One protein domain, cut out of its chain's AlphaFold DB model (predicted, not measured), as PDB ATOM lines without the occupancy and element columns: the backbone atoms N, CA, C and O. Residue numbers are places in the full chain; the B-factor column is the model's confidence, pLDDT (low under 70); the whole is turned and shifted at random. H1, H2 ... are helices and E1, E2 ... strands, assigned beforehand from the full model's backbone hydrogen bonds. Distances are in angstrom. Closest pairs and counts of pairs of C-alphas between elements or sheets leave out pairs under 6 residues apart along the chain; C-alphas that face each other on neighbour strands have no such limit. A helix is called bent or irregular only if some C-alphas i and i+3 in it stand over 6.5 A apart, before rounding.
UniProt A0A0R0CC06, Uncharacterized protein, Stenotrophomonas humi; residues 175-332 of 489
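This is residues 175 to 332 of the 489 residues of an uncharacterized protein of Stenotrophomonas humi (UniProt A0A0R0CC06). A strongly twisted five-strand sheet, partly rolled up by its bent hairpin E4 and E5, makes one part of the domain, and a cluster of three helices, H1, H2 and H3, makes the other, at one end of the longest axis. H1 and H3 only graze the sheet, and long loops run round both parts. The printed part has 158 residues with five named strands and three named helices, which follow along the chain as E1 E2 E3 E4 E5 H1 H2 H3; the sheet's order is E3 E2 E1 E4 E5, all antiparallel. The class is mixed, helices and strands, with under half of the residues in named elements. The whole is compact, with a radius of gyration of the C-alphas of 16.6 A and spans of 52 by 37 by 23 A.

Find C-alpha 181 at (43.960, 46.115, 44.797), where E1, residues 181 to 185, begins its 12.8 A. E2, residues 201 to 209, runs 25.1 A, and E3, residues 224 to 227, runs 7.9 A. E4, residues 239 to 248, covers 24.7 A and bends by 65 degrees at residue 244. E5, residues 260 to 271, covers 25.1 A and bends by 88 degrees at residue 265. H1 is residues 287 to 291, 5.9 A, and H2 is residues 299 to 307, 12.1 A. H3, residues 315 to 330, runs 22.5 A with a kink of 28 degrees near residue 323, ending at C-alpha 330, (35.076, 66.138, 41.529).

Begin at E1, between E2 and E4: N 183 and O 243 of E4 are 2.8 A apart, and N 208 of E2 and O 182 are 2.8 A apart. E1, E2 and E3 form a meander, each strand the antiparallel neighbour of the one before; N 224 and O 205 are 2.8 A apart. With E4 they make a Greek key, in which E1 is the antiparallel neighbour of E4. In the hairpin E4 and E5, N 244 and O 265 are 2.8 A apart. The closest C-alphas of edge strands E3 and E5, Val 227 and Ala 260, are 7.6 A apart. H1 touches H3, Val 290 to Gly 324, 5.7 A between C-alphas. H2 touches H3 at a steep tilt of 60 degrees, opposite ways, with C-alphas 299 and 324 6.3 A apart. H1 and H2 only just touch, only at the corner, with 3 pairs of C-alphas within 8 A, the closest being Val 290 and Phe 299, 4.9 A. Every O i to N i+4 pair is within hydrogen-bond range in H1 and H2; in H3, 11 of 12.

The C-alphas farthest apart, those of Pro 198 and Arg 311, are 52.1 A apart. The printed part has no cut. The links E1 to E2, E2 to E3, E3 to E4, E4 to E5 and E5 to H1 are long. Mean pLDDT of the printed part is 80.3; among the residues under 70 are 249 to 258 and 272 to 280.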
ATOM      1  N   GLN A 175      46.359  40.196  58.979       62.47
ATOM      2  CA  GLN A 175      47.170  39.497  57.967       62.47
ATOM      3  C   GLN A 175      46.955  40.091  56.562       62.47
ATOM      4  O   GLN A 175      46.729  39.362  55.594       62.47
ATOM      5  N   LEU A 176      46.973  41.427  56.460       58.03
ATOM      6  CA  LEU A 176      46.771  42.117  55.182       58.03
ATOM      7  C   LEU A 176      47.869  41.700  54.196       58.03
ATOM      8  O   LEU A 176      49.057  41.777  54.514       58.03
ATOM      9  N   GLN A 177      47.472  41.283  52.996       60.53
ATOM     10  CA  GLN A 177      48.398  41.032  51.898       60.53
ATOM     11  C   GLN A 177      48.619  42.323  51.098       60.53
ATOM     12  O   GLN A 177      47.703  43.129  50.936       60.53
ATOM     13  N   ALA A 178      49.844  42.517  50.610       57.69
ATOM     14  CA  ALA A 178      50.201  43.567  49.658       57.69
ATOM     15  C   ALA A 178      50.407  42.883  48.301       57.69
ATOM     16  O   ALA A 178      51.311  42.052  48.187       57.69
ATOM     17  N   PRO A 179      49.534  43.143  47.319       62.50
ATOM     18  CA  PRO A 179      49.467  44.473  46.711       62.50
ATOM     19  C   PRO A 179      48.168  45.247  46.977       62.50
ATOM     20  O   PRO A 179      47.142  44.684  47.352       62.50
ATOM     21  N   GLU A 180      48.241  46.566  46.773       68.56
ATOM     22  CA  GLU A 180      47.060  47.418  46.627       68.56
ATOM     23  C   GLU A 180      46.197  46.880  45.481       68.56
ATOM     24  O   GLU A 180      46.697  46.647  44.380       68.56
ATOM     25  N   LEU A 181      44.913  46.661  45.754       86.88
ATOM     26  CA  LEU A 181      43.960  46.115  44.797       86.88
ATOM     27  C   LEU A 181      42.813  47.102  44.616       86.88
ATOM     28  O   LEU A 181      42.389  47.761  45.572       86.88
ATOM     29  N   LEU A 182      42.291  47.191  43.398       91.50
ATOM     30  CA  LEU A 182      41.037  47.874  43.138       91.50
ATOM     31  C   LEU A 182      39.904  46.845  43.073       91.50
ATOM     32  O   LEU A 182      40.072  45.746  42.547       91.50
ATOM     33  N   LEU A 183      38.754  47.189  43.638       92.50
ATOM     34  CA  LEU A 183      37.562  46.352  43.675       92.50
ATOM     35  C   LEU A 183      36.400  47.134  43.074       92.50
ATOM     36  O   LEU A 183      35.933  48.103  43.672       92.50
ATOM     37  N   GLN A 184      35.927  46.708  41.907       93.62
ATOM     38  CA  GLN A 184      34.720  47.273  41.317       93.62
ATOM     39  C   GLN A 184      33.515  46.501  41.834       93.62
ATOM     40  O   GLN A 184      33.478  45.276  41.715       93.62
ATOM     41  N   VAL A 185      32.530  47.199  42.392       92.12
ATOM     42  CA  VAL A 185      31.300  46.613  42.938       92.12
ATOM     43  C   VAL A 185      30.112  47.141  42.144       92.12
ATOM     44  O   VAL A 185      29.945  48.347  42.003       92.12
ATOM     45  N   LYS A 186      29.286  46.233  41.625       91.31
ATOM     46  CA  LYS A 186      28.154  46.542  40.749       91.31
ATOM     47  C   LYS A 186      26.925  47.012  41.532       91.31
ATOM     48  O   LYS A 186      26.693  46.550  42.641       91.31
ATOM     49  N   GLU A 187      26.093  47.818  40.875       83.38
ATOM     50  CA  GLU A 187      24.829  48.402  41.364       83.38
ATOM     51  C   GLU A 187      23.814  47.438  41.988       83.38
ATOM     52  O   GLU A 187      23.054  47.820  42.880       83.38
ATOM     53  N   THR A 188      23.751  46.199  41.497       80.62
ATOM     54  CA  THR A 188      22.721  45.241  41.902       80.62
ATOM     55  C   THR A 188      23.378  44.047  42.578       80.62
ATOM     56  O   THR A 188      24.049  43.262  41.897       80.62
ATOM     57  N   PRO A 189      23.155  43.850  43.890       75.00
ATOM     58  CA  PRO A 189      23.640  42.663  44.571       75.00
ATOM     59  C   PRO A 189      22.902  41.419  44.059       75.00
ATOM     60  O   PRO A 189      21.690  41.453  43.807       75.00
ATOM     61  N   ALA A 190      23.628  40.318  43.896       78.44
ATOM     62  CA  ALA A 190      23.119  39.054  43.368       78.44
ATOM     63  C   ALA A 190      22.749  38.090  44.513       78.44
ATOM     64  O   ALA A 190      23.248  38.253  45.628       78.44
ATOM     65  N   PRO A 191      21.888  37.080  44.285       81.00
ATOM     66  CA  PRO A 191      21.723  35.993  45.245       81.00
ATOM     67  C   PRO A 191      23.082  35.349  45.541       81.00
ATOM     68  O   PRO A 191      23.823  35.021  44.611       81.00
ATOM     69  N   CYS A 192      23.411  35.176  46.819       75.75
ATOM     70  CA  CYS A 192      24.653  34.526  47.211       75.75
ATOM     71  C   CYS A 192      24.722  33.095  46.662       75.75
ATOM     72  O   CYS A 192      23.810  32.295  46.869       75.75
ATOM     73  N   ARG A 193      25.827  32.741  45.990       73.19
ATOM     74  CA  ARG A 193      26.063  31.357  45.524       73.19
ATOM     75  C   ARG A 193      26.530  30.413  46.634       73.19
ATOM     76  O   ARG A 193      26.646  29.212  46.401       73.19
ATOM     77  N   VAL A 194      26.821  30.942  47.821       66.12
ATOM     78  CA  VAL A 194      27.298  30.157  48.960       66.12
ATOM     79  C   VAL A 194      26.148  29.378  49.596       66.12
ATOM     80  O   VAL A 194      25.136  29.938  50.007       66.12
ATOM     81  N   THR A 195      26.292  28.056  49.670       59.41
ATOM     82  CA  THR A 195      25.236  27.126  50.106       59.41
ATOM     83  C   THR A 195      24.878  27.240  51.588       59.41
ATOM     84  O   THR A 195      23.798  26.809  51.986       59.41
ATOM     85  N   TRP A 196      25.757  27.819  52.407       64.81
ATOM     86  CA  TRP A 196      25.601  27.899  53.861       64.81
ATOM     87  C   TRP A 196      24.856  29.158  54.352       64.81
ATOM     88  O   TRP A 196      24.532  29.232  55.535       64.81
ATOM     89  N   LEU A 197      24.520  30.103  53.460       60.16
ATOM     90  CA  LEU A 197      23.682  31.286  53.736       60.16
ATOM     91  C   LEU A 197      22.565  31.435  52.680       60.16
ATOM     92  O   LEU A 197      22.593  32.347  51.849       60.16
ATOM     93  N   PRO A 198      21.576  30.525  52.660       65.88
ATOM     94  CA  PRO A 198      20.474  30.614  51.711       65.88
ATOM     95  C   PRO A 198      19.620  31.865  51.975       65.88
ATOM     96  O   PRO A 198      19.146  32.077  53.087       65.88
ATOM     97  N   GLY A 199      19.387  32.666  50.931       70.50
ATOM     98  CA  GLY A 199      18.519  33.853  50.974       70.50
ATOM     99  C   GLY A 199      19.243  35.193  51.133       70.50
ATOM    100  O   GLY A 199      18.618  36.231  50.923       70.50
ATOM    101  N   GLU A 200      20.545  35.187  51.424       75.81
ATOM    102  CA  GLU A 200      21.340  36.416  51.498       75.81
ATOM    103  C   GLU A 200      21.680  36.986  50.112       75.81
ATOM    104  O   GLU A 200      21.735  36.272  49.098       75.81
ATOM    105  N   ARG A 201      21.929  38.301  50.068       78.62
ATOM    106  CA  ARG A 201      22.387  39.005  48.863       78.62
ATOM    107  C   ARG A 201      23.875  39.316  48.979       78.62
ATOM    108  O   ARG A 201      24.301  39.979  49.916       78.62
ATOM    109  N   CYS A 202      24.643  38.862  47.998       84.69
ATOM    110  CA  CYS A 202      26.077  39.085  47.909       84.69
ATOM    111  C   CYS A 202      26.362  40.273  46.993       84.69
ATOM    112  O   CYS A 202      25.634  40.542  46.029       84.69
ATOM    113  N   LEU A 203      27.457  40.969  47.277       88.56
ATOM    114  CA  LEU A 203      27.997  41.955  46.360       88.56
ATOM    115  C   LEU A 203      28.461  41.240  45.092       88.56
ATOM    116  O   LEU A 203      29.125  40.204  45.150       88.56
ATOM    117  N   ARG A 204      28.117  41.822  43.944       90.62
ATOM    118  CA  ARG A 204      28.684  41.424  42.661       90.62
ATOM    119  C   ARG A 204      29.886  42.305  42.387       90.62
ATOM    120  O   ARG A 204      29.730  43.514  42.237       90.62
ATOM    121  N   PHE A 205      31.074  41.720  42.341       92.06
ATOM    122  CA  PHE A 205      32.315  42.481  42.250       92.06
ATOM    123  C   PHE A 205      33.329  41.822  41.314       92.06
ATOM    124  O   PHE A 205      33.213  40.639  40.991       92.06
ATOM    125  N   ARG A 206      34.330  42.589  40.889       93.12
ATOM    126  CA  ARG A 206      35.520  42.082  40.200       93.12
ATOM    127  C   ARG A 206      36.772  42.778  40.711       93.12
ATOM    128  O   ARG A 206      36.728  43.947  41.104       93.12
ATOM    129  N   GLU A 207      37.870  42.037  40.737       92.44
ATOM    130  CA  GLU A 207      39.180  42.572  41.075       92.44
ATOM    131  C   GLU A 207      39.762  43.284  39.850       92.44
ATOM    132  O   GLU A 207      39.674  42.800  38.721       92.44
ATOM    133  N   VAL A 208      40.363  44.443  40.081       91.38
ATOM    134  CA  VAL A 208      41.087  45.212  39.076       91.38
ATOM    135  C   VAL A 208      42.529  45.325  39.557       91.38
ATOM    136  O   VAL A 208      42.851  46.036  40.513       91.38
ATOM    137  N   LEU A 209      43.397  44.561  38.906       88.69
ATOM    138  CA  LEU A 209      44.829  44.551  39.146       88.69
ATOM    139  C   LEU A 209      45.474  45.593  38.243       88.69
ATOM    140  O   LEU A 209      45.417  45.502  37.017       88.69
ATOM    141  N   LEU A 210      46.110  46.588  38.850       83.50
ATOM    142  CA  LEU A 210      46.924  47.533  38.100       83.50
ATOM    143  C   LEU A 210      48.225  46.824  37.709       83.50
ATOM    144  O   LEU A 210      48.977  46.382  38.580       83.50
ATOM    145  N   GLY A 211      48.458  46.665  36.405       71.38
ATOM    146  CA  GLY A 211      49.680  46.057  35.886       71.38
ATOM    147  C   GLY A 211      50.925  46.821  36.338       71.38
ATOM    148  O   GLY A 211      50.890  48.031  36.562       71.38
ATOM    149  N   THR A 212      52.052  46.126  36.480       63.69
ATOM    150  CA  THR A 212      53.345  46.790  36.679       63.69
ATOM    151  C   THR A 212      53.784  47.420  35.360       63.69
ATOM    152  O   THR A 212      53.900  46.691  34.384       63.69
ATOM    153  N   ALA A 213      54.031  48.736  35.350       54.16
ATOM    154  CA  ALA A 213      54.772  49.496  34.330       54.16
ATOM    155  C   ALA A 213      54.914  48.806  32.950       54.16
ATOM    156  O   ALA A 213      55.925  48.163  32.670       54.16
ATOM    157  N   GLY A 214      53.902  48.943  32.091       58.22
ATOM    158  CA  GLY A 214      53.882  48.379  30.741       58.22
ATOM    159  C   GLY A 214      52.649  48.824  29.951       58.22
ATOM    160  O   GLY A 214      51.754  49.467  30.499       58.22
ATOM    161  N   ALA A 215      52.607  48.503  28.654       60.31
ATOM    162  CA  ALA A 215      51.432  48.749  27.806       60.31
ATOM    163  C   ALA A 215      50.242  47.839  28.158       60.31
ATOM    164  O   ALA A 215      49.112  48.115  27.752       60.31
ATOM    165  N   ASP A 216      50.499  46.775  28.922       65.06
ATOM    166  CA  ASP A 216      49.481  45.899  29.478       65.06
ATOM    167  C   ASP A 216      48.714  46.713  30.527       65.06
ATOM    168  O   ASP A 216      49.243  47.021  31.594       65.06
ATOM    169  N   GLY A 217      47.514  47.175  30.167       72.94
ATOM    170  CA  GLY A 217      46.672  48.031  31.004       72.94
ATOM    171  C   GLY A 217      46.230  47.371  32.319       72.94
ATOM    172  O   GLY A 217      46.873  46.475  32.863       72.94
ATOM    173  N   ALA A 218      45.104  47.816  32.874       83.19
ATOM    174  CA  ALA A 218      44.546  47.132  34.036       83.19
ATOM    175  C   ALA A 218      44.112  45.707  33.652       83.19
ATOM    176  O   ALA A 218      43.418  45.509  32.656       83.19
ATOM    177  N   HIS A 219      44.493  44.714  34.456       87.06
ATOM    178  CA  HIS A 219      43.903  43.389  34.352       87.06
ATOM    179  C   HIS A 219      42.632  43.353  35.194       87.06
ATOM    180  O   HIS A 219      42.663  43.441  36.421       87.06
ATOM    181  N   VAL A 220      41.508  43.200  34.508       90.62
ATOM    182  CA  VAL A 220      40.182  43.110  35.113       90.62
ATOM    183  C   VAL A 220      39.761  41.643  35.195       90.62
ATOM    184  O   VAL A 220      39.845  40.926  34.197       90.62
ATOM    185  N   SER A 221      39.358  41.172  36.377       89.31
ATOM    186  CA  SER A 221      38.843  39.811  36.556       89.31
ATOM    187  C   SER A 221      37.403  39.681  36.052       89.31
ATOM    188  O   SER A 221      36.684  40.670  35.889       89.31
ATOM    189  N   ASP A 222      36.933  38.442  35.899       91.88
ATOM    190  CA  ASP A 222      35.503  38.184  35.727       91.88
ATOM    191  C   ASP A 222      34.703  38.646  36.955       91.88
ATOM    192  O   ASP A 222      35.213  38.706  38.080       91.88
ATOM    193  N   TRP A 223      33.424  38.953  36.734       91.62
ATOM    194  CA  TRP A 223      32.482  39.259  37.809       91.62
ATOM    195  C   TRP A 223      32.209  38.027  38.674       91.62
ATOM    196  O   TRP A 223      31.889  36.953  38.162       91.62
ATOM    197  N   THR A 224      32.229  38.214  39.990       85.44
ATOM    198  CA  THR A 224      31.966  37.175  40.988       85.44
ATOM    199  C   THR A 224      30.882  37.617  41.975       85.44
ATOM    200  O   THR A 224      30.737  38.803  42.266       85.44
ATOM    201  N   ASP A 225      30.108  36.646  42.474       81.81
ATOM    202  CA  ASP A 225      28.929  36.856  43.335       81.81
ATOM    203  C   ASP A 225      29.120  36.197  44.726       81.81
ATOM    204  O   ASP A 225      28.200  35.580  45.270       81.81
ATOM    205  N   THR A 226      30.346  36.211  45.264       73.06
ATOM    206  CA  THR A 226      30.745  35.395  46.437       73.06
ATOM    207  C   THR A 226      31.068  36.189  47.699       73.06
ATOM    208  O   THR A 226      31.256  35.588  48.755       73.06
ATOM    209  N   VAL A 227      31.128  37.519  47.629       70.75
ATOM    210  CA  VAL A 227      31.473  38.356  48.784       70.75
ATOM    211  C   VAL A 227      30.206  38.871  49.445       70.75
ATOM    212  O   VAL A 227      29.413  39.586  48.835       70.75
ATOM    213  N   LEU A 228      30.048  38.526  50.721       65.62
ATOM    214  CA  LEU A 228      28.945  38.992  51.565       65.62
ATOM    215  C   LEU A 228      29.049  40.494  51.868       65.62
ATOM    216  O   LEU A 228      28.037  41.171  52.001       65.62
ATOM    217  N   GLY A 229      30.270  41.025  51.955       80.31
ATOM    218  CA  GLY A 229      30.519  42.436  52.228       80.31
ATOM    219  C   GLY A 229      32.003  42.788  52.195       80.31
ATOM    220  O   GLY A 229      32.867  41.912  52.182       80.31
ATOM    221  N   VAL A 230      32.293  44.086  52.190       86.31
ATOM    222  CA  VAL A 230      33.652  44.633  52.256       86.31
ATOM    223  C   VAL A 230      33.782  45.375  53.585       86.31
ATOM    224  O   VAL A 230      32.964  46.244  53.879       86.31
ATOM    225  N   ASP A 231      34.781  45.038  54.407       81.56
ATOM    226  CA  ASP A 231      34.992  45.708  55.698       81.56
ATOM    227  C   ASP A 231      35.158  47.223  55.492       81.56
ATOM    228  O   ASP A 231      35.839  47.656  54.559       81.56
ATOM    229  N   ARG A 232      34.528  48.014  56.370       82.94
ATOM    230  CA  ARG A 232      34.392  49.485  56.303       82.94
ATOM    231  C   ARG A 232      33.628  50.053  55.103       82.94
ATOM    232  O   ARG A 232      33.644  51.263  54.905       82.94
ATOM    233  N   TYR A 233      32.929  49.231  54.326       87.06
ATOM    234  CA  TYR A 233      32.106  49.711  53.218       87.06
ATOM    235  C   TYR A 233      30.671  49.187  53.304       87.06
ATOM    236  O   TYR A 233      30.432  47.987  53.426       87.06
ATOM    237  N   SER A 234      29.705  50.102  53.195       86.38
ATOM    238  CA  SER A 234      28.287  49.777  53.051       86.38
ATOM    239  C   SER A 234      27.836  50.148  51.644       86.38
ATOM    240  O   SER A 234      27.970  51.297  51.228       86.38
ATOM    241  N   HIS A 235      27.343  49.165  50.893       87.25
ATOM    242  CA  HIS A 235      26.952  49.366  49.505       87.25
ATOM    243  C   HIS A 235      25.556  49.984  49.398       87.25
ATOM    244  O   HIS A 235      24.600  49.473  49.982       87.25
ATOM    245  N   VAL A 236      25.430  51.038  48.591       86.06
ATOM    246  CA  VAL A 236      24.141  51.653  48.262       86.06
ATOM    247  C   VAL A 236      23.565  50.963  47.028       86.06
ATOM    248  O   VAL A 236      24.192  50.939  45.970       86.06
ATOM    249  N   ALA A 237      22.369  50.386  47.150       83.69
ATOM    250  CA  ALA A 237      21.705  49.735  46.023       83.69
ATOM    251  C   ALA A 237      21.477  50.724  44.866       83.69
ATOM    252  O   ALA A 237      21.081  51.864  45.096       83.69
ATOM    253  N   GLY A 238      21.711  50.276  43.631       86.00
ATOM    254  CA  GLY A 238      21.636  51.136  42.445       86.00
ATOM    255  C   GLY A 238      22.909  51.949  42.182       86.00
ATOM    256  O   GLY A 238      22.914  52.762  41.261       86.00
ATOM    257  N   SER A 239      23.977  51.736  42.963       86.94
ATOM    258  CA  SER A 239      25.264  52.409  42.765       86.94
ATOM    259  C   SER A 239      26.380  51.441  42.383       86.94
ATOM    260  O   SER A 239      26.617  50.440  43.045       86.94
ATOM    261  N   GLU A 240      27.093  51.722  41.304       89.62
ATOM    262  CA  GLU A 240      28.357  51.077  40.986       89.62
ATOM    263  C   GLU A 240      29.499  51.866  41.632       89.62
ATOM    264  O   GLU A 240      29.534  53.090  41.549       89.62
ATOM    265  N   VAL A 241      30.450  51.184  42.264       90.06
ATOM    266  CA  VAL A 241      31.592  51.845  42.907       90.06
ATOM    267  C   VAL A 241      32.908  51.193  42.541       90.06
ATOM    268  O   VAL A 241      32.971  49.998  42.245       90.06
ATOM    269  N   MET A 242      33.981  51.963  42.672       91.75
ATOM    270  CA  MET A 242      35.336  51.432  42.741       91.75
ATOM    271  C   MET A 242      35.925  51.719  44.104       91.75
ATOM    272  O   MET A 242      35.961  52.861  44.555       91.75
ATOM    273  N   LEU A 243      36.427  50.678  44.746       91.31
ATOM    274  CA  LEU A 243      37.090  50.756  46.033       91.31
ATOM    275  C   LEU A 243      38.570  50.468  45.840       91.31
ATOM    276  O   LEU A 243      38.946  49.532  45.141       91.31
ATOM    277  N   ARG A 244      39.419  51.219  46.525       89.31
ATOM    278  CA  ARG A 244      40.767  50.765  46.841       89.31
ATOM    279  C   ARG A 244      40.678  49.906  48.092       89.31
ATOM    280  O   ARG A 244      40.183  50.370  49.124       89.31
ATOM    281  N   VAL A 245      41.142  48.666  48.001       89.38
ATOM    282  CA  VAL A 245      41.005  47.674  49.067       89.38
ATOM    283  C   VAL A 245      42.340  47.024  49.409       89.38
ATOM    284  O   VAL A 245      43.267  46.969  48.599       89.38
ATOM    285  N   LYS A 246      42.406  46.464  50.615       86.12
ATOM    286  CA  LYS A 246      43.390  45.446  50.977       86.12
ATOM    287  C   LYS A 246      42.701  44.103  51.111       86.12
ATOM    288  O   LYS A 246      41.671  43.989  51.777       86.12
ATOM    289  N   ARG A 247      43.297  43.084  50.499       84.69
ATOM    290  CA  ARG A 247      42.879  41.697  50.668       84.69
ATOM    291  C   ARG A 247      43.513  41.129  51.933       84.69
ATOM    292  O   ARG A 247      44.690  41.370  52.205       84.69
ATOM    293  N   TYR A 248      42.748  40.371  52.703       77.81
ATOM    294  CA  TYR A 248      43.249  39.657  53.870       77.81
ATOM    295  C   TYR A 248      42.723  38.222  53.938       77.81
ATOM    296  O   TYR A 248      41.789  37.852  53.228       77.81
ATOM    297  N   GLY A 249      43.380  37.400  54.759       69.25
ATOM    298  CA  GLY A 249      43.215  35.943  54.764       69.25
ATOM    299  C   GLY A 249      44.324  35.227  53.986       69.25
ATOM    300  O   GLY A 249      45.128  35.851  53.287       69.25
ATOM    301  N   LYS A 250      44.432  33.902  54.141       60.22
ATOM    302  CA  LYS A 250      45.468  33.110  53.458       60.22
ATOM    303  C   LYS A 250      45.086  32.912  51.995       60.22
ATOM    304  O   LYS A 250      44.033  32.374  51.697       60.22
ATOM    305  N   ALA A 251      46.004  33.230  51.081       56.28
ATOM    306  CA  ALA A 251      45.834  32.934  49.653       56.28
ATOM    307  C   ALA A 251      45.796  31.418  49.340       56.28
ATOM    308  O   ALA A 251      45.546  31.037  48.204       56.28
ATOM    309  N   THR A 252      46.090  30.559  50.325       47.62
ATOM    310  CA  THR A 252      46.352  29.120  50.151       47.62
ATOM    311  C   THR A 252      45.324  28.186  50.792       47.62
ATOM    312  O   THR A 252      45.550  26.977  50.818       47.62
ATOM    313  N   ALA A 253      44.216  28.692  51.332       40.69
ATOM    314  CA  ALA A 253      43.156  27.827  51.846       40.69
ATOM    315  C   ALA A 253      42.226  27.375  50.702       40.69
ATOM    316  O   ALA A 253      42.112  28.066  49.695       40.69
ATOM    317  N   GLY A 254      41.659  26.168  50.816       50.97
ATOM    318  CA  GLY A 254      40.922  25.479  49.747       50.97
ATOM    319  C   GLY A 254      39.707  26.239  49.198       50.97
ATOM    320  O   GLY A 254      39.394  27.337  49.637       50.97
ATOM    321  N   ALA A 255      39.000  25.622  48.247       50.41
ATOM    322  CA  ALA A 255      37.891  26.211  47.478       50.41
ATOM    323  C   ALA A 255      36.741  26.845  48.300       50.41
ATOM    324  O   ALA A 255      35.915  27.547  47.721       50.41
ATOM    325  N   ASP A 256      36.711  26.629  49.617       53.91
ATOM    326  CA  ASP A 256      35.700  27.146  50.540       53.91
ATOM    327  C   ASP A 256      36.127  28.428  51.286       53.91
ATOM    328  O   ASP A 256      35.313  28.993  52.016       53.91
ATOM    329  N   ASP A 257      37.369  28.910  51.132       60.97
ATOM    330  CA  ASP A 257      37.822  30.131  51.815       60.97
ATOM    331  C   ASP A 257      37.541  31.369  50.948       60.97
ATOM    332  O   ASP A 257      38.142  31.589  49.891       60.97
ATOM    333  N   HIS A 258      36.569  32.178  51.372       64.31
ATOM    334  CA  HIS A 258      36.167  33.377  50.645       64.31
ATOM    335  C   HIS A 258      37.166  34.516  50.899       64.31
ATOM    336  O   HIS A 258      37.487  34.799  52.055       64.31
ATOM    337  N   PRO A 259      37.652  35.211  49.851       70.12
ATOM    338  CA  PRO A 259      38.544  36.341  50.044       70.12
ATOM    339  C   PRO A 259      37.829  37.439  50.832       70.12
ATOM    340  O   PRO A 259      36.720  37.850  50.487       70.12
ATOM    341  N   ALA A 260      38.481  37.917  51.888       81.88
ATOM    342  CA  ALA A 260      37.985  39.028  52.672       81.88
ATOM    343  C   ALA A 260      38.689  40.316  52.229       81.88
ATOM    344  O   ALA A 260      39.915  40.364  52.078       81.88
ATOM    345  N   TYR A 261      37.897  41.360  51.997       87.25
ATOM    346  CA  TYR A 261      38.382  42.665  51.559       87.25
ATOM    347  C   TYR A 261      38.082  43.707  52.611       87.25
ATOM    348  O   TYR A 261      37.026  43.694  53.244       87.25
ATOM    349  N   ARG A 262      39.007  44.648  52.745       85.06
ATOM    350  CA  ARG A 262      38.826  45.851  53.538       85.06
ATOM    351  C   ARG A 262      38.965  47.068  52.655       85.06
ATOM    352  O   ARG A 262      40.012  47.239  52.032       85.06
ATOM    353  N   ALA A 263      37.949  47.916  52.639       88.25
ATOM    354  CA  ALA A 263      38.011  49.176  51.930       88.25
ATOM    355  C   ALA A 263      38.933  50.161  52.657       88.25
ATOM    356  O   ALA A 263      38.822  50.377  53.862       88.25
ATOM    357  N   GLU A 264      39.857  50.754  51.905       83.94
ATOM    358  CA  GLU A 264      40.689  51.870  52.362       83.94
ATOM    359  C   GLU A 264      40.121  53.208  51.896       83.94
ATOM    360  O   GLU A 264      40.194  54.210  52.607       83.94
ATOM    361  N   ARG A 265      39.597  53.236  50.667       84.12
ATOM    362  CA  ARG A 265      39.131  54.455  50.009       84.12
ATOM    363  C   ARG A 265      38.068  54.088  48.979       84.12
ATOM    364  O   ARG A 265      38.310  53.222  48.142       84.12
ATOM    365  N   LEU A 266      36.920  54.752  49.013       86.50
ATOM    366  CA  LEU A 266      36.026  54.812  47.858       86.50
ATOM    367  C   LEU A 266      36.705  55.705  46.826       86.50
ATOM    368  O   LEU A 266      37.166  56.767  47.212       86.50
ATOM    369  N   LEU A 267      36.857  55.266  45.579       83.75
ATOM    370  CA  LEU A 267      37.506  56.045  44.519       83.75
ATOM    371  C   LEU A 267      36.507  56.845  43.695       83.75
ATOM    372  O   LEU A 267      36.812  57.968  43.311       83.75
ATOM    373  N   TRP A 268      35.354  56.245  43.416       85.56
ATOM    374  CA  TRP A 268      34.250  56.870  42.704       85.56
ATOM    375  C   TRP A 268      32.963  56.078  42.927       85.56
ATOM    376  O   TRP A 268      33.003  54.893  43.276       85.56
ATOM    377  N   THR A 269      31.835  56.741  42.680       83.62
ATOM    378  CA  THR A 269      30.490  56.153  42.648       83.62
ATOM    379  C   THR A 269      29.782  56.568  41.356       83.62
ATOM    380  O   THR A 269      29.928  57.700  40.907       83.62
ATOM    381  N   ARG A 270      29.027  55.653  40.745       82.12
ATOM    382  CA  ARG A 270      28.179  55.851  39.560       82.12
ATOM    383  C   ARG A 270      26.783  55.301  39.863       82.12
ATOM    384  O   ARG A 270      26.664  54.318  40.576       82.12
ATOM    385  N   GLY A 271      25.725  55.907  39.333       75.44
ATOM    386  CA  GLY A 271      24.343  55.440  39.508       75.44
ATOM    387  C   GLY A 271      23.337  56.493  39.049       75.44
ATOM    388  O   GLY A 271      23.703  57.661  38.919       75.44
ATOM    389  N   ALA A 272      22.085  56.090  38.808       58.38
ATOM    390  CA  ALA A 272      21.058  56.935  38.179       58.38
ATOM    391  C   ALA A 272      20.818  58.282  38.895       58.38
ATOM    392  O   ALA A 272      20.558  59.281  38.230       58.38
ATOM    393  N   ASP A 273      20.981  58.314  40.222       60.78
ATOM    394  CA  ASP A 273      20.725  59.498  41.058       60.78
ATOM    395  C   ASP A 273      22.006  60.169  41.592       60.78
ATOM    396  O   ASP A 273      21.944  61.182  42.284       60.78
ATOM    397  N   LEU A 274      23.179  59.590  41.307       57.66
ATOM    398  CA  LEU A 274      24.470  59.958  41.916       57.66
ATOM    399  C   LEU A 274      25.565  60.192  40.857       57.66
ATOM    400  O   LEU A 274      26.753  60.190  41.171       57.66
ATOM    401  N   GLY A 275      25.174  60.287  39.582       53.84
ATOM    402  CA  GLY A 275      26.000  59.810  38.481       53.84
ATOM    403  C   GLY A 275      26.932  60.825  37.791       53.84
ATOM    404  O   GLY A 275      26.524  61.947  37.506       53.84
ATOM    405  N   PRO A 276      28.143  60.386  37.391       51.59
ATOM    406  CA  PRO A 276      29.119  61.133  36.592       51.59
ATOM    407  C   PRO A 276      28.743  61.328  35.112       51.59
ATOM    408  O   PRO A 276      29.424  62.061  34.396       51.59
ATOM    409  N   ASP A 277      27.676  60.682  34.637       55.06
ATOM    410  CA  ASP A 277      27.246  60.715  33.230       55.06
ATOM    411  C   ASP A 277      26.690  62.085  32.804       55.06
ATOM    412  O   ASP A 277      26.511  62.352  31.616       55.06
ATOM    413  N   THR A 278      26.446  62.982  33.764       56.75
ATOM    414  CA  THR A 278      26.080  64.378  33.507       56.75
ATOM    415  C   THR A 278      27.289  65.293  33.326       56.75
ATOM    416  O   THR A 278      27.104  66.457  32.964       56.75
ATOM    417  N   MET A 279      28.516  64.825  33.591       64.81
ATOM    418  CA  MET A 279      29.694  65.668  33.408       64.81
ATOM    419  C   MET A 279      30.015  65.819  31.918       64.81
ATOM    420  O   MET A 279      30.197  64.817  31.220       64.81
ATOM    421  N   PRO A 280      30.100  67.060  31.408       67.00
ATOM    422  CA  PRO A 280      30.468  67.291  30.024       67.00
ATOM    423  C   PRO A 280      31.887  66.783  29.766       67.00
ATOM    424  O   PRO A 280      32.774  66.891  30.616       67.00
ATOM    425  N   ALA A 281      32.106  66.244  28.568       84.56
ATOM    426  CA  ALA A 281      33.442  65.879  28.128       84.56
ATOM    427  C   ALA A 281      34.328  67.133  28.075       84.56
ATOM    428  O   ALA A 281      33.944  68.141  27.479       84.56
ATOM    429  N   VAL A 282      35.529  67.055  28.644       85.06
ATOM    430  CA  VAL A 282      36.531  68.124  28.559       85.06
ATOM    431  C   VAL A 282      37.688  67.615  27.725       85.06
ATOM    432  O   VAL A 282      38.291  66.603  28.065       85.06
ATOM    433  N   ALA A 283      37.994  68.287  26.613       86.56
ATOM    434  CA  ALA A 283      39.068  67.869  25.705       86.56
ATOM    435  C   ALA A 283      38.938  66.410  25.205       86.56
ATOM    436  O   ALA A 283      39.933  65.718  24.999       86.56
ATOM    437  N   GLY A 284      37.705  65.907  25.064       88.50
ATOM    438  CA  GLY A 284      37.438  64.504  24.718       88.50
ATOM    439  C   GLY A 284      37.644  63.503  25.865       88.50
ATOM    440  O   GLY A 284      37.453  62.307  25.659       88.50
ATOM    441  N   VAL A 285      37.996  63.966  27.069       92.44
ATOM    442  CA  VAL A 285      38.053  63.161  28.294       92.44
ATOM    443  C   VAL A 285      36.657  63.084  28.898       92.44
ATOM    444  O   VAL A 285      36.014  64.106  29.136       92.44
ATOM    445  N   THR A 286      36.184  61.866  29.142       90.56
ATOM    446  CA  THR A 286      34.856  61.592  29.705       90.56
ATOM    447  C   THR A 286      34.999  60.889  31.046       90.56
ATOM    448  O   THR A 286      35.993  60.205  31.287       90.56
ATOM    449  N   ALA A 287      33.991  60.978  31.911       86.12
ATOM    450  CA  ALA A 287      34.019  60.214  33.153       86.12
ATOM    451  C   ALA A 287      34.084  58.696  32.901       86.12
ATOM    452  O   ALA A 287      34.793  57.983  33.602       86.12
ATOM    453  N   ALA A 288      33.404  58.198  31.861       87.75
ATOM    454  CA  ALA A 288      33.476  56.791  31.476       87.75
ATOM    455  C   ALA A 288      34.908  56.369  31.112       87.75
ATOM    456  O   ALA A 288      35.395  55.377  31.646       87.75
ATOM    457  N   SER A 289      35.615  57.147  30.284       90.81
ATOM    458  CA  SER A 289      36.986  56.813  29.872       90.81
ATOM    459  C   SER A 289      38.012  56.890  31.008       90.81
ATOM    460  O   SER A 289      39.040  56.225  30.930       90.81
ATOM    461  N   VAL A 290      37.734  57.673  32.054       89.25
ATOM    462  CA  VAL A 290      38.587  57.832  33.245       89.25
ATOM    463  C   VAL A 290      38.319  56.742  34.285       89.25
ATOM    464  O   VAL A 290      39.265  56.220  34.877       89.25
ATOM    465  N   LEU A 291      37.046  56.405  34.526       86.94
ATOM    466  CA  LEU A 291      36.624  55.576  35.659       86.94
ATOM    467  C   LEU A 291      36.399  54.100  35.320       86.94
ATOM    468  O   LEU A 291      36.476  53.268  36.224       86.94
ATOM    469  N   ASP A 292      36.103  53.764  34.066       88.56
ATOM    470  CA  ASP A 292      35.870  52.380  33.658       88.56
ATOM    471  C   ASP A 292      37.203  51.623  33.538       88.56
ATOM    472  O   ASP A 292      38.044  52.016  32.725       88.56
ATOM    473  N   PRO A 293      37.428  50.545  34.312       89.31
ATOM    474  CA  PRO A 293      38.662  49.775  34.225       89.31
ATOM    475  C   PRO A 293      38.847  49.036  32.893       89.31
ATOM    476  O   PRO A 293      39.972  48.651  32.586       89.31
ATOM    477  N   ASP A 294      37.786  48.866  32.096       88.62
ATOM    478  CA  ASP A 294      37.873  48.295  30.748       88.62
ATOM    479  C   ASP A 294      38.266  49.352  29.689       88.62
ATOM    480  O   ASP A 294      38.562  49.018  28.538       88.62
ATOM    481  N   ALA A 295      38.293  50.642  30.049       90.69
ATOM    482  CA  ALA A 295      38.690  51.701  29.133       90.69
ATOM    483  C   ALA A 295      40.210  51.722  28.912       90.69
ATOM    484  O   ALA A 295      41.008  51.676  29.848       90.69
ATOM    485  N   ALA A 296      40.630  51.932  27.661       90.81
ATOM    486  CA  ALA A 296      42.049  52.064  27.307       90.81
ATOM    487  C   ALA A 296      42.760  53.226  28.032       90.81
ATOM    488  O   ALA A 296      43.981  53.212  28.181       90.81
ATOM    489  N   MET A 297      41.994  54.230  28.470       93.62
ATOM    490  CA  MET A 297      42.482  55.409  29.186       93.62
ATOM    491  C   MET A 297      42.081  55.409  30.668       93.62
ATOM    492  O   MET A 297      42.031  56.473  31.287       93.62
ATOM    493  N   PHE A 298      41.821  54.225  31.237       92.38
ATOM    494  CA  PHE A 298      41.507  54.072  32.653       92.38
ATOM    495  C   PHE A 298      42.566  54.761  33.520       92.38
ATOM    496  O   PHE A 298      43.754  54.421  33.499       92.38
ATOM    497  N   PHE A 299      42.129  55.754  34.287       91.44
ATOM    498  CA  PHE A 299      43.025  56.728  34.891       91.44
ATOM    499  C   PHE A 299      44.021  56.129  35.896       91.44
ATOM    500  O   PHE A 299      45.210  56.426  35.778       91.44
ATOM    501  N   PRO A 300      43.631  55.221  36.815       89.50
ATOM    502  CA  PRO A 300      44.587  54.549  37.695       89.50
ATOM    503  C   PRO A 300      45.683  53.778  36.945       89.50
ATOM    504  O   PRO A 300      46.838  53.787  37.367       89.50
ATOM    505  N   ALA A 301      45.368  53.151  35.806       89.62
ATOM    506  CA  ALA A 301      46.382  52.484  34.986       89.62
ATOM    507  C   ALA A 301      47.322  53.501  34.315       89.62
ATOM    508  O   ALA A 301      48.540  53.303  34.296       89.62
ATOM    509  N   LEU A 302      46.784  54.623  33.826       92.38
ATOM    510  CA  LEU A 302      47.598  55.719  33.295       92.38
ATOM    511  C   LEU A 302      48.522  56.319  34.359       92.38
ATOM    512  O   LEU A 302      49.676  56.600  34.046       92.38
ATOM    513  N   GLN A 303      48.070  56.467  35.607       90.31
ATOM    514  CA  GLN A 303      48.911  56.940  36.711       90.31
ATOM    515  C   GLN A 303      50.093  56.004  36.979       90.31
ATOM    516  O   GLN A 303      51.202  56.480  37.215       90.31
ATOM    517  N   VAL A 304      49.893  54.685  36.897       87.38
ATOM    518  CA  VAL A 304      50.995  53.718  37.037       87.38
ATOM    519  C   VAL A 304      51.993  53.855  35.888       87.38
ATOM    520  O   VAL A 304      53.200  53.944  36.133       87.38
ATOM    521  N   ARG A 305      51.513  53.944  34.641       90.44
ATOM    522  CA  ARG A 305      52.379  54.180  33.471       90.44
ATOM    523  C   ARG A 305      53.152  55.493  33.604       90.44
ATOM    524  O   ARG A 305      54.366  55.520  33.407       90.44
ATOM    525  N   PHE A 306      52.477  56.554  34.027       90.56
ATOM    526  CA  PHE A 306      53.081  57.850  34.300       90.56
ATOM    527  C   PHE A 306      54.169  57.775  35.379       90.56
ATOM    528  O   PHE A 306      55.288  58.231  35.153       90.56
ATOM    529  N   ALA A 307      53.886  57.140  36.520       86.31
ATOM    530  CA  ALA A 307      54.848  56.964  37.608       86.31
ATOM    531  C   ALA A 307      56.073  56.141  37.175       86.31
ATOM    532  O   ALA A 307      57.187  56.392  37.633       86.31
ATOM    533  N   SER A 308      55.883  55.201  36.245       85.44
ATOM    534  CA  SER A 308      56.968  54.440  35.618       85.44
ATOM    535  C   SER A 308      57.738  55.188  34.525       85.44
ATOM    536  O   SER A 308      58.656  54.619  33.939       85.44
ATOM    537  N   ARG A 309      57.401  56.461  34.266       88.88
ATOM    538  CA  ARG A 309      58.007  57.311  33.227       88.88
ATOM    539  C   ARG A 309      57.886  56.721  31.819       88.88
ATOM    540  O   ARG A 309      58.810  56.810  31.011       88.88
ATOM    541  N   ASP A 310      56.737  56.122  31.519       90.94
ATOM    542  CA  ASP A 310      56.473  55.536  30.209       90.94
ATOM    543  C   ASP A 310      56.503  56.606  29.098       90.94
ATOM    544  O   ASP A 310      55.623  57.462  28.990       90.94
ATOM    545  N   ARG A 311      57.523  56.539  28.237       92.12
ATOM    546  CA  ARG A 311      57.712  57.468  27.111       92.12
ATOM    547  C   ARG A 311      56.753  57.225  25.942       92.12
ATOM    548  O   ARG A 311      56.735  58.021  25.010       92.12
ATOM    549  N   SER A 312      55.962  56.152  25.976       93.31
ATOM    550  CA  SER A 312      54.937  55.856  24.966       93.31
ATOM    551  C   SER A 312      53.584  56.524  25.244       93.31
ATOM    552  O   SER A 312      52.630  56.320  24.489       93.31
ATOM    553  N   LEU A 313      53.472  57.322  26.315       94.12
ATOM    554  CA  LEU A 313      52.267  58.102  26.597       94.12
ATOM    555  C   LEU A 313      51.971  59.079  25.450       94.12
ATOM    556  O   LEU A 313      52.825  59.853  25.020       94.12
ATOM    557  N   THR A 314      50.738  59.027  24.950       95.69
ATOM    558  CA  THR A 314      50.256  59.862  23.844       95.69
ATOM    559  C   THR A 314      49.643  61.165  24.358       95.69
ATOM    560  O   THR A 314      49.320  61.284  25.539       95.69
ATOM    561  N   ALA A 315      49.383  62.123  23.463       95.38
ATOM    562  CA  ALA A 315      48.657  63.353  23.806       95.38
ATOM    563  C   ALA A 315      47.292  63.067  24.466       95.38
ATOM    564  O   ALA A 315      46.927  63.701  25.454       95.38
ATOM    565  N   ALA A 316      46.568  62.052  23.981       95.88
ATOM    566  CA  ALA A 316      45.309  61.626  24.587       95.88
ATOM    567  C   ALA A 316      45.503  61.081  26.014       95.88
ATOM    568  O   ALA A 316      44.677  61.354  26.883       95.88
ATOM    569  N   ALA A 317      46.596  60.355  26.276       96.12
ATOM    570  CA  ALA A 317      46.921  59.877  27.616       96.12
ATOM    571  C   ALA A 317      47.264  61.036  28.566       96.12
ATOM    572  O   ALA A 317      46.794  61.043  29.698       96.12
ATOM    573  N   PHE A 318      48.007  62.049  28.107       97.25
ATOM    574  CA  PHE A 318      48.273  63.255  28.901       97.25
ATOM    575  C   PHE A 318      47.011  64.073  29.188       97.25
ATOM    576  O   PHE A 318      46.844  64.541  30.311       97.25
ATOM    577  N   ALA A 319      46.082  64.176  28.233       96.00
ATOM    578  CA  ALA A 319      44.775  64.781  28.483       96.00
ATOM    579  C   ALA A 319      44.002  64.021  29.569       96.00
ATOM    580  O   ALA A 319      43.486  64.639  30.497       96.00
ATOM    581  N   HIS A 320      43.983  62.685  29.514       95.00
ATOM    582  CA  HIS A 320      43.353  61.869  30.558       95.00
ATOM    583  C   HIS A 320      44.087  61.962  31.897       95.00
ATOM    584  O   HIS A 320      43.434  61.952  32.931       95.00
ATOM    585  N   LEU A 321      45.412  62.109  31.915       95.31
ATOM    586  CA  LEU A 321      46.154  62.356  33.151       95.31
ATOM    587  C   LEU A 321      45.778  63.713  33.763       95.31
ATOM    588  O   LEU A 321      45.481  63.793  34.950       95.31
ATOM    589  N   TYR A 322      45.734  64.777  32.965       94.81
ATOM    590  CA  TYR A 322      45.430  66.117  33.463       94.81
ATOM    591  C   TYR A 322      43.954  66.268  33.874       94.81
ATOM    592  O   TYR A 322      43.652  66.537  35.038       94.81
ATOM    593  N   TYR A 323      43.020  66.036  32.947       93.25
ATOM    594  CA  TYR A 323      41.586  66.207  33.205       93.25
ATOM    595  C   TYR A 323      40.986  65.053  34.005       93.25
ATOM    596  O   TYR A 323      40.050  65.279  34.765       93.25
ATOM    597  N   GLY A 324      41.523  63.834  33.889       90.56
ATOM    598  CA  GLY A 324      41.088  62.693  34.700       90.56
ATOM    599  C   GLY A 324      41.422  62.867  36.178       90.56
ATOM    600  O   GLY A 324      40.612  62.485  37.018       90.56
ATOM    601  N   ASN A 325      42.540  63.527  36.506       88.62
ATOM    602  CA  ASN A 325      42.858  63.893  37.886       88.62
ATOM    603  C   ASN A 325      41.814  64.858  38.461       88.62
ATOM    604  O   ASN A 325      41.331  64.656  39.570       88.62
ATOM    605  N   TRP A 326      41.423  65.881  37.692       87.50
ATOM    606  CA  TRP A 326      40.335  66.784  38.082       87.50
ATOM    607  C   TRP A 326      39.003  66.039  38.229       87.50
ATOM    608  O   TRP A 326      38.397  66.107  39.294       87.50
ATOM    609  N   LEU A 327      38.611  65.246  37.228       85.00
ATOM    610  CA  LEU A 327      37.395  64.424  37.250       85.00
ATOM    611  C   LEU A 327      37.343  63.509  38.473       85.00
ATOM    612  O   LEU A 327      36.308  63.411  39.118       85.00
ATOM    613  N   GLN A 328      38.449  62.857  38.829       78.94
ATOM    614  CA  GLN A 328      38.498  61.990  40.001       78.94
ATOM    615  C   GLN A 328      38.317  62.773  41.311       78.94
ATOM    616  O   GLN A 328      37.722  62.244  42.244       78.94
ATOM    617  N   ARG A 329      38.801  64.022  41.402       78.25
ATOM    618  CA  ARG A 329      38.563  64.882  42.576       78.25
ATOM    619  C   ARG A 329      37.099  65.302  42.683       78.25
ATOM    620  O   ARG A 329      36.552  65.212  43.775       78.25
ATOM    621  N   GLU A 330      36.481  65.694  41.570       76.81
ATOM    622  CA  GLU A 330      35.076  66.138  41.529       76.81
ATOM    623  C   GLU A 330      34.090  64.993  41.761       76.81
ATOM    624  O   GLU A 330      33.124  65.119  42.506       76.81
ATOM    625  N   LEU A 331      34.360  63.839  41.149       72.69
ATOM    626  CA  LEU A 331      33.592  62.610  41.362       72.69
ATOM    627  C   LEU A 331      33.949  61.925  42.679       72.69
ATOM    628  O   LEU A 331      33.269  60.988  43.090       72.69
ATOM    629  N   GLY A 332      35.001  62.436  43.321       63.41
ATOM    630  CA  GLY A 332      35.357  62.249  44.706       63.41
ATOM    631  C   GLY A 332      35.658  60.811  45.095       63.41
ATOM    632  O   GLY A 332      34.744  59.997  45.264       63.41
TER     633      GLY A 332